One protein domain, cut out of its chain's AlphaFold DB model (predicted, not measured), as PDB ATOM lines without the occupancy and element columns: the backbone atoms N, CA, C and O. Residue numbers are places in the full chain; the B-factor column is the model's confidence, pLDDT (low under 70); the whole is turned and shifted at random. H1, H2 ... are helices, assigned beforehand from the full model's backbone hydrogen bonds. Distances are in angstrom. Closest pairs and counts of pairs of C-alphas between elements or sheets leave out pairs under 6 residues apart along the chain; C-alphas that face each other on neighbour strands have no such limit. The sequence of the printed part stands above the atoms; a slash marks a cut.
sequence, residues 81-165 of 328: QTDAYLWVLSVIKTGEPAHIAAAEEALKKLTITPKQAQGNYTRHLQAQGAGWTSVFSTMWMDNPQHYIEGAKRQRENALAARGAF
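What this domain is: This is residues 81 to 165 of the 328 residues of an uncharacterized protein of Serratia liquefaciens (UniProt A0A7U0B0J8). The helical hairpin H1 and H2 and the first part of the long H5 make a small, loosely joined three-helix bundle, with residues 159 to 165 of H5 sticking out at one end. At the other end H3 runs crosswise away from the beginning of H1, and the short H4 folds back beside the last part of H3. The printed part has 85 residues with five named helices, H1 to H5 in chain order, and no named strand; its class is all helix. It is only just loose, close to compact, with a radius of gyration of the C-alphas of 14.6 A, and flat, spanning 46 by 29 by 15 A.

How they stand to each other: H1, residues 81 to 93, is the hub, touching three helices. H2, residues 97 to 109, forms a hairpin with it, at a shallow tilt of 21 degrees, opposite ways; their closest C-alphas, of Ile 92 and Ile 100, are 5.3 A apart. H3, residues 114 to 127, touches H1 at residues 81 to 86 alone, about perpendicular at 78 degrees, closest at the C-alphas of Thr 82 and Ala 117, 5.0 A. H4, residues 133 to 137, touches H3 at residues 122 to 126 alone; the closest C-alphas, of Thr 122 and Ser 134, are 5.7 A apart. H5, residues 144 to 165, touches H1 with residues 144 to 151 alone, the same way at a shallow tilt of 22 degrees; the closest C-alphas, of Lys 93 and Ala 151, are 5.8 A apart. H2 and H5 are close but not clearly touching, with the closest C-alphas, of Ile 100 and Ile 148, 6.9 A apart. H1, H2 and H5 form an up and down bundle, each running against the one before it in the chain. H1, H3, H4 and H5 have each O i to N i+4 pair within hydrogen-bond range, H2 8 of 9.

Where its parts are: H1 begins at C-alpha 81 (144.530, 249.436, 217.894) and measures 18.5 A; H2 measures 19.2 A, H3 20.0 A and H4 6.5 A. H5 measures 31.5 A and ends at C-alpha 165 (177.787, 239.813, 241.315).

The domain as a whole: The C-alphas farthest apart, of Ala 127 and Ala 164, are 46.1 A apart. The printed part has no cut and no long link, and no printed residue is under 70 in pLDDT.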
ATOM      1  N   GLN A  81     144.706 250.577 216.990       92.44
ATOM      2  CA  GLN A  81     144.530 249.436 217.894       92.44
ATOM      3  C   GLN A  81     145.727 248.480 217.833       92.44
ATOM      4  O   GLN A  81     146.218 248.045 218.872       92.44
ATOM      5  N   THR A  82     146.236 248.197 216.634       92.50
ATOM      6  CA  THR A  82     147.445 247.388 216.426       92.50
ATOM      7  C   THR A  82     148.674 248.088 217.000       92.50
ATOM      8  O   THR A  82     149.449 247.466 217.719       92.50
ATOM      9  N   ASP A  83     148.817 249.392 216.772       93.38
ATOM     10  CA  ASP A  83     149.928 250.187 217.302       93.38
ATOM     11  C   ASP A  83     149.878 250.278 218.836       93.38
ATOM     12  O   ASP A  83     150.906 250.131 219.499       93.38
ATOM     13  N   ALA A  84     148.682 250.412 219.423       93.62
ATOM     14  CA  ALA A  84     148.506 250.325 220.870       93.62
ATOM     15  C   ALA A  84     148.903 248.942 221.412       93.62
ATOM     16  O   ALA A  84     149.592 248.864 222.426       93.62
ATOM     17  N   TYR A  85     148.526 247.856 220.730       94.31
ATOM     18  CA  TYR A  85     148.925 246.501 221.115       94.31
ATOM     19  C   TYR A  85     150.451 246.314 221.085       94.31
ATOM     20  O   TYR A  85     151.037 245.841 222.058       94.31
ATOM     21  N   LEU A  86     151.110 246.743 220.002       93.25
ATOM     22  CA  LEU A  86     152.571 246.702 219.866       93.25
ATOM     23  C   LEU A  86     153.265 247.509 220.964       93.25
ATOM     24  O   LEU A  86     154.257 247.057 221.539       93.25
ATOM     25  N   TRP A  87     152.731 248.688 221.284       94.31
ATOM     26  CA  TRP A  87     153.249 249.505 222.372       94.31
ATOM     27  C   TRP A  87     153.100 248.805 223.726       94.31
ATOM     28  O   TRP A  87     154.064 248.763 224.486       94.31
ATOM     29  N   VAL A  88     151.954 248.177 224.011       93.88
ATOM     30  CA  VAL A  88     151.757 247.401 225.247       93.88
ATOM     31  C   VAL A  88     152.751 246.237 225.349       93.88
ATOM     32  O   VAL A  88     153.326 246.028 226.416       93.88
ATOM     33  N   LEU A  89     153.040 245.527 224.251       92.62
ATOM     34  CA  LEU A  89     154.100 244.508 224.242       92.62
ATOM     35  C   LEU A  89     155.481 245.110 224.546       92.62
ATOM     36  O   LEU A  89     156.250 244.523 225.307       92.62
ATOM     37  N   SER A  90     155.797 246.290 224.009       90.38
ATOM     38  CA  SER A  90     157.036 247.011 224.333       90.38
ATOM     39  C   SER A  90     157.098 247.443 225.802       90.38
ATOM     40  O   SER A  90     158.158 247.356 226.416       90.38
ATOM     41  N   VAL A  91     155.969 247.847 226.396       92.38
ATOM     42  CA  VAL A  91     155.865 248.156 227.832       92.38
ATOM     43  C   VAL A  91     156.143 246.906 228.669       92.38
ATOM     44  O   VAL A  91     156.930 246.973 229.610       92.38
ATOM     45  N   ILE A  92     155.573 245.752 228.308       91.81
ATOM     46  CA  ILE A  92     155.828 244.472 228.995       91.81
ATOM     47  C   ILE A  92     157.316 244.107 228.931       91.81
ATOM     48  O   ILE A  92     157.899 243.733 229.948       91.81
ATOM     49  N   LYS A  93     157.953 244.286 227.767       88.06
ATOM     50  CA  LYS A  93     159.387 244.015 227.566       88.06
ATOM     51  C   LYS A  93     160.312 244.849 228.461       88.06
ATOM     52  O   LYS A  93     161.451 244.442 228.660       88.06
ATOM     53  N   THR A  94     159.845 245.958 229.049       86.81
ATOM     54  CA  THR A  94     160.642 246.705 230.044       86.81
ATOM     55  C   THR A  94     160.954 245.875 231.295       86.81
ATOM     56  O   THR A  94     161.959 246.124 231.958       86.81
ATOM     57  N   GLY A  95     160.117 244.882 231.623       87.00
ATOM     58  CA  GLY A  95     160.294 244.037 232.807       87.00
ATOM     59  C   GLY A  95     159.924 244.711 234.132       87.00
ATOM     60  O   GLY A  95     160.125 244.119 235.192       87.00
ATOM     61  N   GLU A  96     159.382 245.934 234.105       88.44
ATOM     62  CA  GLU A  96     159.046 246.678 235.320       88.44
ATOM     63  C   GLU A  96     157.726 246.207 235.946       88.44
ATOM     64  O   GLU A  96     156.698 246.213 235.265       88.44
ATOM     65  N   PRO A  97     157.681 245.866 237.252       86.94
ATOM     66  CA  PRO A  97     156.473 245.328 237.884       86.94
ATOM     67  C   PRO A  97     155.250 246.240 237.760       86.94
ATOM     68  O   PRO A  97     154.155 245.773 237.449       86.94
ATOM     69  N   ALA A  98     155.441 247.546 237.968       87.12
ATOM     70  CA  ALA A  98     154.366 248.527 237.854       87.12
ATOM     71  C   ALA A  98     153.839 248.628 236.413       87.12
ATOM     72  O   ALA A  98     152.635 248.749 236.194       87.12
ATOM     73  N   HIS A  99     154.734 248.527 235.428       90.56
ATOM     74  CA  HIS A  99     154.379 248.571 234.013       90.56
ATOM     75  C   HIS A  99     153.674 247.297 233.556       90.56
ATOM     76  O   HIS A  99     152.707 247.390 232.809       90.56
ATOM     77  N   ILE A 100     154.109 246.126 234.027       89.94
ATOM     78  CA  ILE A 100     153.482 244.842 233.691       89.94
ATOM     79  C   ILE A 100     152.031 244.813 234.181       89.94
ATOM     80  O   ILE A 100     151.142 244.479 233.403       89.94
ATOM     81  N   ALA A 101     151.769 245.234 235.423       89.25
ATOM     82  CA  ALA A 101     150.404 245.292 235.952       89.25
ATOM     83  C   ALA A 101     149.516 246.266 235.152       89.25
ATOM     84  O   ALA A 101     148.376 245.952 234.809       89.25
ATOM     85  N   ALA A 102     150.048 247.441 234.798       90.69
ATOM     86  CA  ALA A 102     149.329 248.401 233.960       90.69
ATOM     87  C   ALA A 102     149.086 247.871 232.533       90.69
ATOM     88  O   ALA A 102     148.023 248.111 231.959       90.69
ATOM     89  N   ALA A 103     150.045 247.133 231.970       92.56
ATOM     90  CA  ALA A 103     149.944 246.511 230.656       92.56
ATOM     91  C   ALA A 103     148.888 245.397 230.623       92.56
ATOM     92  O   ALA A 103     148.098 245.352 229.685       92.56
ATOM     93  N   GLU A 104     148.811 244.549 231.654       92.06
ATOM     94  CA  GLU A 104     147.766 243.522 231.794       92.06
ATOM     95  C   GLU A 104     146.357 244.143 231.778       92.06
ATOM     96  O   GLU A 104     145.463 243.658 231.083       92.06
ATOM     97  N   GLU A 105     146.161 245.262 232.481       92.44
ATOM     98  CA  GLU A 105     144.891 245.998 232.460       92.44
ATOM     99  C   GLU A 105     144.630 246.710 231.126       92.44
ATOM    100  O   GLU A 105     143.481 246.813 230.691       92.44
ATOM    101  N   ALA A 106     145.675 247.195 230.450       91.81
ATOM    102  CA  ALA A 106     145.553 247.799 229.128       91.81
ATOM    103  C   ALA A 106     145.135 246.766 228.070       91.81
ATOM    104  O   ALA A 106     144.246 247.054 227.271       91.81
ATOM    105  N   LEU A 107     145.696 245.550 228.109       93.00
ATOM    106  CA  LEU A 107     145.340 244.456 227.198       93.00
ATOM    107  C   LEU A 107     143.845 244.115 227.256       93.00
ATOM    108  O   LEU A 107     143.242 243.871 226.217       93.00
ATOM    109  N   LYS A 108     143.225 244.162 228.443       92.12
ATOM    110  CA  LYS A 108     141.781 243.908 228.625       92.12
ATOM    111  C   LYS A 108     140.884 244.982 228.002       92.12
ATOM    112  O   LYS A 108     139.710 244.726 227.756       92.12
ATOM    113  N   LYS A 109     141.411 246.191 227.796       92.44
ATOM    114  CA  LYS A 109     140.672 247.342 227.252       92.44
ATOM    115  C   LYS A 109     140.790 247.461 225.734       92.44
ATOM    116  O   LYS A 109     140.063 248.257 225.143       92.44
ATOM    117  N   LEU A 110     141.709 246.723 225.111       91.50
ATOM    118  CA  LEU A 110     141.872 246.721 223.663       91.50
ATOM    119  C   LEU A 110     140.706 245.986 223.003       91.50
ATOM    120  O   LEU A 110     140.318 244.898 223.420       91.50
ATOM    121  N   THR A 111     140.162 246.579 221.942       93.00
ATOM    122  CA  THR A 111     139.076 245.964 221.167       93.00
ATOM    123  C   THR A 111     139.619 244.916 220.195       93.00
ATOM    124  O   THR A 111     138.916 243.975 219.831       93.00
ATOM    125  N   ILE A 112     140.871 245.080 219.756       92.62
ATOM    126  CA  ILE A 112     141.549 244.128 218.877       92.62
ATOM    127  C   ILE A 112     141.983 242.882 219.653       92.62
ATOM    128  O   ILE A 112     142.521 242.971 220.755       92.62
ATOM    129  N   THR A 113     141.796 241.706 219.056       93.44
ATOM    130  CA  THR A 113     142.342 240.468 219.627       93.44
ATOM    131  C   THR A 113     143.846 240.353 219.340       93.44
ATOM    132  O   THR A 113     144.289 240.771 218.265       93.44
ATOM    133  N   PRO A 114     144.645 239.720 220.221       92.88
ATOM    134  CA  PRO A 114     146.071 239.476 219.972       92.88
ATOM    135  C   PRO A 114     146.366 238.848 218.602       92.88
ATOM    136  O   PRO A 114     147.277 239.271 217.893       92.88
ATOM    137  N   LYS A 115     145.526 237.898 218.171       92.88
ATOM    138  CA  LYS A 115     145.642 237.228 216.869       92.88
ATOM    139  C   LYS A 115     145.411 238.172 215.684       92.88
ATOM    140  O   LYS A 115     146.094 238.073 214.666       92.88
ATOM    141  N   GLN A 116     144.462 239.099 215.802       93.38
ATOM    142  CA  GLN A 116     144.244 240.128 214.782       93.38
ATOM    143  C   GLN A 116     145.409 241.120 214.736       93.38
ATOM    144  O   GLN A 116     145.858 241.462 213.644       93.38
ATOM    145  N   ALA A 117     145.928 241.536 215.895       92.25
ATOM    146  CA  ALA A 117     147.070 242.442 215.975       92.25
ATOM    147  C   ALA A 117     148.332 241.820 215.350       92.25
ATOM    148  O   ALA A 117     148.989 242.467 214.535       92.25
ATOM    149  N   GLN A 118     148.612 240.544 215.645       92.94
ATOM    150  CA  GLN A 118     149.663 239.772 214.978       92.94
ATOM    151  C   GLN A 118     149.469 239.789 213.459       92.94
ATOM    152  O   GLN A 118     150.351 240.245 212.741       92.94
ATOM    153  N   GLY A 119     148.302 239.374 212.958       92.25
ATOM    154  CA  GLY A 119     148.051 239.304 211.516       92.25
ATOM    155  C   GLY A 119     148.108 240.657 210.794       92.25
ATOM    156  O   GLY A 119     148.511 240.713 209.630       92.25
ATOM    157  N   ASN A 120     147.708 241.751 211.452       92.38
ATOM    158  CA  ASN A 120     147.866 243.113 210.933       92.38
ATOM    159  C   ASN A 120     149.351 243.480 210.810       92.38
ATOM    160  O   ASN A 120     149.783 243.957 209.760       92.38
ATOM    161  N   TYR A 121     150.138 243.210 211.852       92.00
ATOM    162  CA  TYR A 121     151.559 243.537 211.870       92.00
ATOM    163  C   TYR A 121     152.391 242.650 210.931       92.00
ATOM    164  O   TYR A 121     153.245 243.162 210.210       92.00
ATOM    165  N   THR A 122     152.095 241.350 210.829       90.75
ATOM    166  CA  THR A 122     152.739 240.453 209.853       90.75
ATOM    167  C   THR A 122     152.526 240.961 208.426       90.75
ATOM    168  O   THR A 122     153.484 241.061 207.664       90.75
ATOM    169  N   ARG A 123     151.293 241.354 208.069       90.19
ATOM    170  CA  ARG A 123     150.993 241.936 206.748       90.19
ATOM    171  C   ARG A 123     151.745 243.240 206.505       90.19
ATOM    172  O   ARG A 123     152.232 243.459 205.400       90.19
ATOM    173  N   HIS A 124     151.860 244.086 207.526       90.44
ATOM    174  CA  HIS A 124     152.646 245.314 207.444       90.44
ATOM    175  C   HIS A 124     154.130 245.027 207.151       90.44
ATOM    176  O   HIS A 124     154.688 245.609 206.225       90.44
ATOM    177  N   LEU A 125     154.747 244.073 207.858       89.81
ATOM    178  CA  LEU A 125     156.134 243.661 207.608       89.81
ATOM    179  C   LEU A 125     156.321 243.047 206.211       89.81
ATOM    180  O   LEU A 125     157.310 243.328 205.535       89.81
ATOM    181  N   GLN A 126     155.364 242.241 205.745       88.94
ATOM    182  CA  GLN A 126     155.382 241.685 204.389       88.94
ATOM    183  C   GLN A 126     155.327 242.784 203.322       88.94
ATOM    184  O   GLN A 126     156.090 242.732 202.359       88.94
ATOM    185  N   ALA A 127     154.483 243.801 203.514       88.69
ATOM    186  CA  ALA A 127     154.402 244.955 202.618       88.69
ATOM    187  C   ALA A 127     155.701 245.786 202.596       88.69
ATOM    188  O   ALA A 127     156.007 246.409 201.584       88.69
ATOM    189  N   GLN A 128     156.485 245.755 203.679       87.75
ATOM    190  CA  GLN A 128     157.815 246.373 203.766       87.75
ATOM    191  C   GLN A 128     158.952 245.488 203.226       87.75
ATOM    192  O   GLN A 128     160.116 245.871 203.304       87.75
ATOM    193  N   GLY A 129     158.641 244.316 202.661       84.94
ATOM    194  CA  GLY A 129     159.627 243.445 202.019       84.94
ATOM    195  C   GLY A 129     160.238 242.372 202.923       84.94
ATOM    196  O   GLY A 129     161.100 241.627 202.465       84.94
ATOM    197  N   ALA A 130     159.764 242.205 204.164       78.94
ATOM    198  CA  ALA A 130     160.266 241.177 205.087       78.94
ATOM    199  C   ALA A 130     159.867 239.730 204.705       78.94
ATOM    200  O   ALA A 130     160.119 238.799 205.462       78.94
ATOM    201  N   GLY A 131     159.229 239.508 203.549       82.31
ATOM    202  CA  GLY A 131     158.968 238.178 202.984       82.31
ATOM    203  C   GLY A 131     158.456 237.144 203.997       82.31
ATOM    204  O   GLY A 131     157.572 237.424 204.809       82.31
ATOM    205  N   TRP A 132     159.026 235.938 203.962       73.88
ATOM    206  CA  TRP A 132     158.687 234.849 204.885       73.88
ATOM    207  C   TRP A 132     159.263 235.041 206.302       73.88
ATOM    208  O   TRP A 132     158.715 234.485 207.254       73.88
ATOM    209  N   THR A 133     160.312 235.860 206.480       76.62
ATOM    210  CA  THR A 133     160.930 236.105 207.799       76.62
ATOM    211  C   THR A 133     160.015 236.912 208.726       76.62
ATOM    212  O   THR A 133     160.078 236.751 209.942       76.62
ATOM    213  N   SER A 134     159.069 237.673 208.164       79.19
ATOM    214  CA  SER A 134     157.988 238.348 208.904       79.19
ATOM    215  C   SER A 134     157.195 237.427 209.846       79.19
ATOM    216  O   SER A 134     156.739 237.863 210.906       79.19
ATOM    217  N   VAL A 135     157.044 236.145 209.494       75.56
ATOM    218  CA  VAL A 135     156.339 235.157 210.325       75.56
ATOM    219  C   VAL A 135     157.130 234.859 211.597       75.56
ATOM    220  O   VAL A 135     156.542 234.757 212.670       75.56
ATOM    221  N   PHE A 136     158.458 234.796 211.505       74.19
ATOM    222  CA  PHE A 136     159.332 234.595 212.661       74.19
ATOM    223  C   PHE A 136     159.361 235.832 213.559       74.19
ATOM    224  O   PHE A 136     159.233 235.706 214.773       74.19
ATOM    225  N   SER A 137     159.404 237.031 212.971       75.56
ATOM    226  CA  SER A 137     159.382 238.294 213.725       75.56
ATOM    227  C   SER A 137     158.080 238.537 214.490       75.56
ATOM    228  O   SER A 137     158.060 239.307 215.448       75.56
ATOM    229  N   THR A 138     156.985 237.902 214.066       84.50
ATOM    230  CA  THR A 138     155.658 238.039 214.688       84.50
ATOM    231  C   THR A 138     155.214 236.789 215.438       84.50
ATOM    232  O   THR A 138     154.081 236.720 215.921       84.50
ATOM    233  N   MET A 139     156.094 235.796 215.554       78.75
ATOM    234  CA  MET A 139     155.819 234.559 216.269       78.75
ATOM    235  C   MET A 139     155.516 234.869 217.743       78.75
ATOM    236  O   MET A 139     156.181 235.705 218.353       78.75
ATOM    237  N   TRP A 140     154.487 234.218 218.297       84.88
ATOM    238  CA  TRP A 140     153.996 234.380 219.679       84.88
ATOM    239  C   TRP A 140     153.288 235.693 220.020       84.88
ATOM    240  O   TRP A 140     152.790 235.833 221.136       84.88
ATOM    241  N   MET A 141     153.166 236.635 219.080       90.38
ATOM    242  CA  MET A 141     152.451 237.894 219.319       90.38
ATOM    243  C   MET A 141     150.970 237.718 219.650       90.38
ATOM    244  O   MET A 141     150.384 238.629 220.221       90.38
ATOM    245  N   ASP A 142     150.349 236.594 219.314       90.56
ATOM    246  CA  ASP A 142     148.980 236.266 219.710       90.56
ATOM    247  C   ASP A 142     148.859 235.785 221.165       90.56
ATOM    248  O   ASP A 142     147.747 235.664 221.679       90.56
ATOM    249  N   ASN A 143     149.984 235.566 221.850       92.25
ATOM    250  CA  ASN A 143     150.046 235.153 223.243       92.25
ATOM    251  C   ASN A 143     150.761 236.212 224.111       92.25
ATOM    252  O   ASN A 143     151.934 236.048 224.455       92.25
ATOM    253  N   PRO A 144     150.080 237.298 224.528       91.38
ATOM    254  CA  PRO A 144     150.687 238.325 225.377       91.38
ATOM    255  C   PRO A 144     151.158 237.782 226.736       91.38
ATOM    256  O   PRO A 144     152.110 238.309 227.314       91.38
ATOM    257  N   GLN A 145     150.546 236.698 227.226       92.31
ATOM    258  CA  GLN A 145     150.935 236.054 228.478       92.31
ATOM    259  C   GLN A 145     152.358 235.485 228.413       92.31
ATOM    260  O   GLN A 145     153.107 235.603 229.381       92.31
ATOM    261  N   HIS A 146     152.773 234.969 227.252       91.12
ATOM    262  CA  HIS A 146     154.149 234.526 227.023       91.12
ATOM    263  C   HIS A 146     155.166 235.658 227.254       91.12
ATOM    264  O   HIS A 146     156.185 235.452 227.915       91.12
ATOM    265  N   TYR A 147     154.876 236.876 226.780       91.12
ATOM    266  CA  TYR A 147     155.744 238.039 227.008       91.12
ATOM    267  C   TYR A 147     155.765 238.465 228.475       91.12
ATOM    268  O   TYR A 147     156.820 238.839 228.981       91.12
ATOM    269  N   ILE A 148     154.625 238.390 229.165       92.31
ATOM    270  CA  ILE A 148     154.529 238.711 230.595       92.31
ATOM    271  C   ILE A 148     155.370 237.735 231.422       92.31
ATOM    272  O   ILE A 148     156.145 238.157 232.281       92.31
ATOM    273  N   GLU A 149     155.247 236.435 231.163       92.38
ATOM    274  CA  GLU A 149     156.028 235.395 231.839       92.38
ATOM    275  C   GLU A 149     157.521 235.525 231.534       92.38
ATOM    276  O   GLU A 149     158.345 235.445 232.446       92.38
ATOM    277  N   GLY A 150     157.871 235.799 230.274       90.81
ATOM    278  CA  GLY A 150     159.244 236.079 229.863       90.81
ATOM    279  C   GLY A 150     159.832 237.296 230.579       90.81
ATOM    280  O   GLY A 150     160.944 237.221 231.096       90.81
ATOM    281  N   ALA A 151     159.073 238.389 230.684       91.38
ATOM    282  CA  ALA A 151     159.486 239.605 231.379       91.38
ATOM    283  C   ALA A 151     159.676 239.379 232.890       91.38
ATOM    284  O   ALA A 151     160.675 239.823 233.459       91.38
ATOM    285  N   LYS A 152     158.763 238.636 233.534       91.94
ATOM    286  CA  LYS A 152     158.880 238.244 234.951       91.94
ATOM    287  C   LYS A 152     160.131 237.387 235.185       91.94
ATOM    288  O   LYS A 152     160.935 237.718 236.054       91.94
ATOM    289  N   ARG A 153     160.356 236.364 234.351       91.81
ATOM    290  CA  ARG A 153     161.539 235.487 234.422       91.81
ATOM    291  C   ARG A 153     162.844 236.248 234.184       91.81
ATOM    292  O   ARG A 153     163.814 236.047 234.908       91.81
ATOM    293  N   GLN A 154     162.876 237.137 233.191       91.00
ATOM    294  CA  GLN A 154     164.037 237.985 232.915       91.00
ATOM    295  C   GLN A 154     164.364 238.875 234.116       91.00
ATOM    296  O   GLN A 154     165.522 238.950 234.515       91.00
ATOM    297  N   ARG A 155     163.353 239.495 234.736       89.88
ATOM    298  CA  ARG A 155     163.540 240.300 235.947       89.88
ATOM    299  C   ARG A 155     164.092 239.470 237.104       89.88
ATOM    300  O   ARG A 155     165.015 239.919 237.776       89.88
ATOM    301  N   GLU A 156     163.544 238.284 237.356       91.00
ATOM    302  CA  GLU A 156     164.044 237.383 238.403       91.00
ATOM    303  C   GLU A 156     165.510 237.005 238.164       91.00
ATOM    304  O   GLU A 156     166.327 237.108 239.079       91.00
ATOM    305  N   ASN A 157     165.867 236.657 236.924       91.94
ATOM    306  CA  ASN A 157     167.247 236.351 236.555       91.94
ATOM    307  C   ASN A 157     168.172 237.567 236.693       91.94
ATOM    308  O   ASN A 157     169.287 237.420 237.184       91.94
ATOM    309  N   ALA A 158     167.722 238.764 236.308       90.81
ATOM    310  CA  ALA A 158     168.486 239.996 236.477       90.81
ATOM    311  C   ALA A 158     168.729 240.295 237.966       90.81
ATOM    312  O   ALA A 158     169.858 240.551 238.381       90.81
ATOM    313  N   LEU A 159     167.699 240.177 238.809       89.31
ATOM    314  CA  LEU A 159     167.843 240.332 240.259       89.31
ATOM    315  C   LEU A 159     168.801 239.293 240.852       89.31
ATOM    316  O   LEU A 159     169.629 239.647 241.690       89.31
ATOM    317  N   ALA A 160     168.734 238.039 240.396       91.00
ATOM    318  CA  ALA A 160     169.662 236.992 240.807       91.00
ATOM    319  C   ALA A 160     171.107 237.302 240.380       91.00
ATOM    320  O   ALA A 160     172.016 237.164 241.199       91.00
ATOM    321  N   ALA A 161     171.319 237.787 239.151       91.75
ATOM    322  CA  ALA A 161     172.631 238.195 238.654       91.75
ATOM    323  C   ALA A 161     173.200 239.342 239.500       91.75
ATOM    324  O   ALA A 161     174.307 239.248 240.027       91.75
ATOM    325  N   ARG A 162     172.403 240.385 239.746       89.75
ATOM    326  CA  ARG A 162     172.801 241.489 240.626       89.75
ATOM    327  C   ARG A 162     173.071 241.026 242.059       89.75
ATOM    328  O   ARG A 162     173.989 241.534 242.690       89.75
ATOM    329  N   GLY A 163     172.303 240.069 242.577       90.06
ATOM    330  CA  GLY A 163     172.523 239.491 243.903       90.06
ATOM    331  C   GLY A 163     173.823 238.689 244.002       90.06
ATOM    332  O   GLY A 163     174.497 238.736 245.028       90.06
ATOM    333  N   ALA A 164     174.204 237.976 242.942       90.88
ATOM    334  CA  ALA A 164     175.437 237.194 242.900       90.88
ATOM    335  C   ALA A 164     176.691 238.064 242.692       90.88
ATOM    336  O   ALA A 164     177.693 237.871 243.380       90.88
ATOM    337  N   PHE A 165     176.627 239.031 241.771       90.06
ATOM    338  CA  PHE A 165     177.787 239.813 241.315       90.06
ATOM    339  C   PHE A 165     177.853 241.238 241.891       90.06
ATOM    340  O   PHE A 165     178.885 241.896 241.808       90.06
TER     341      PHE A 165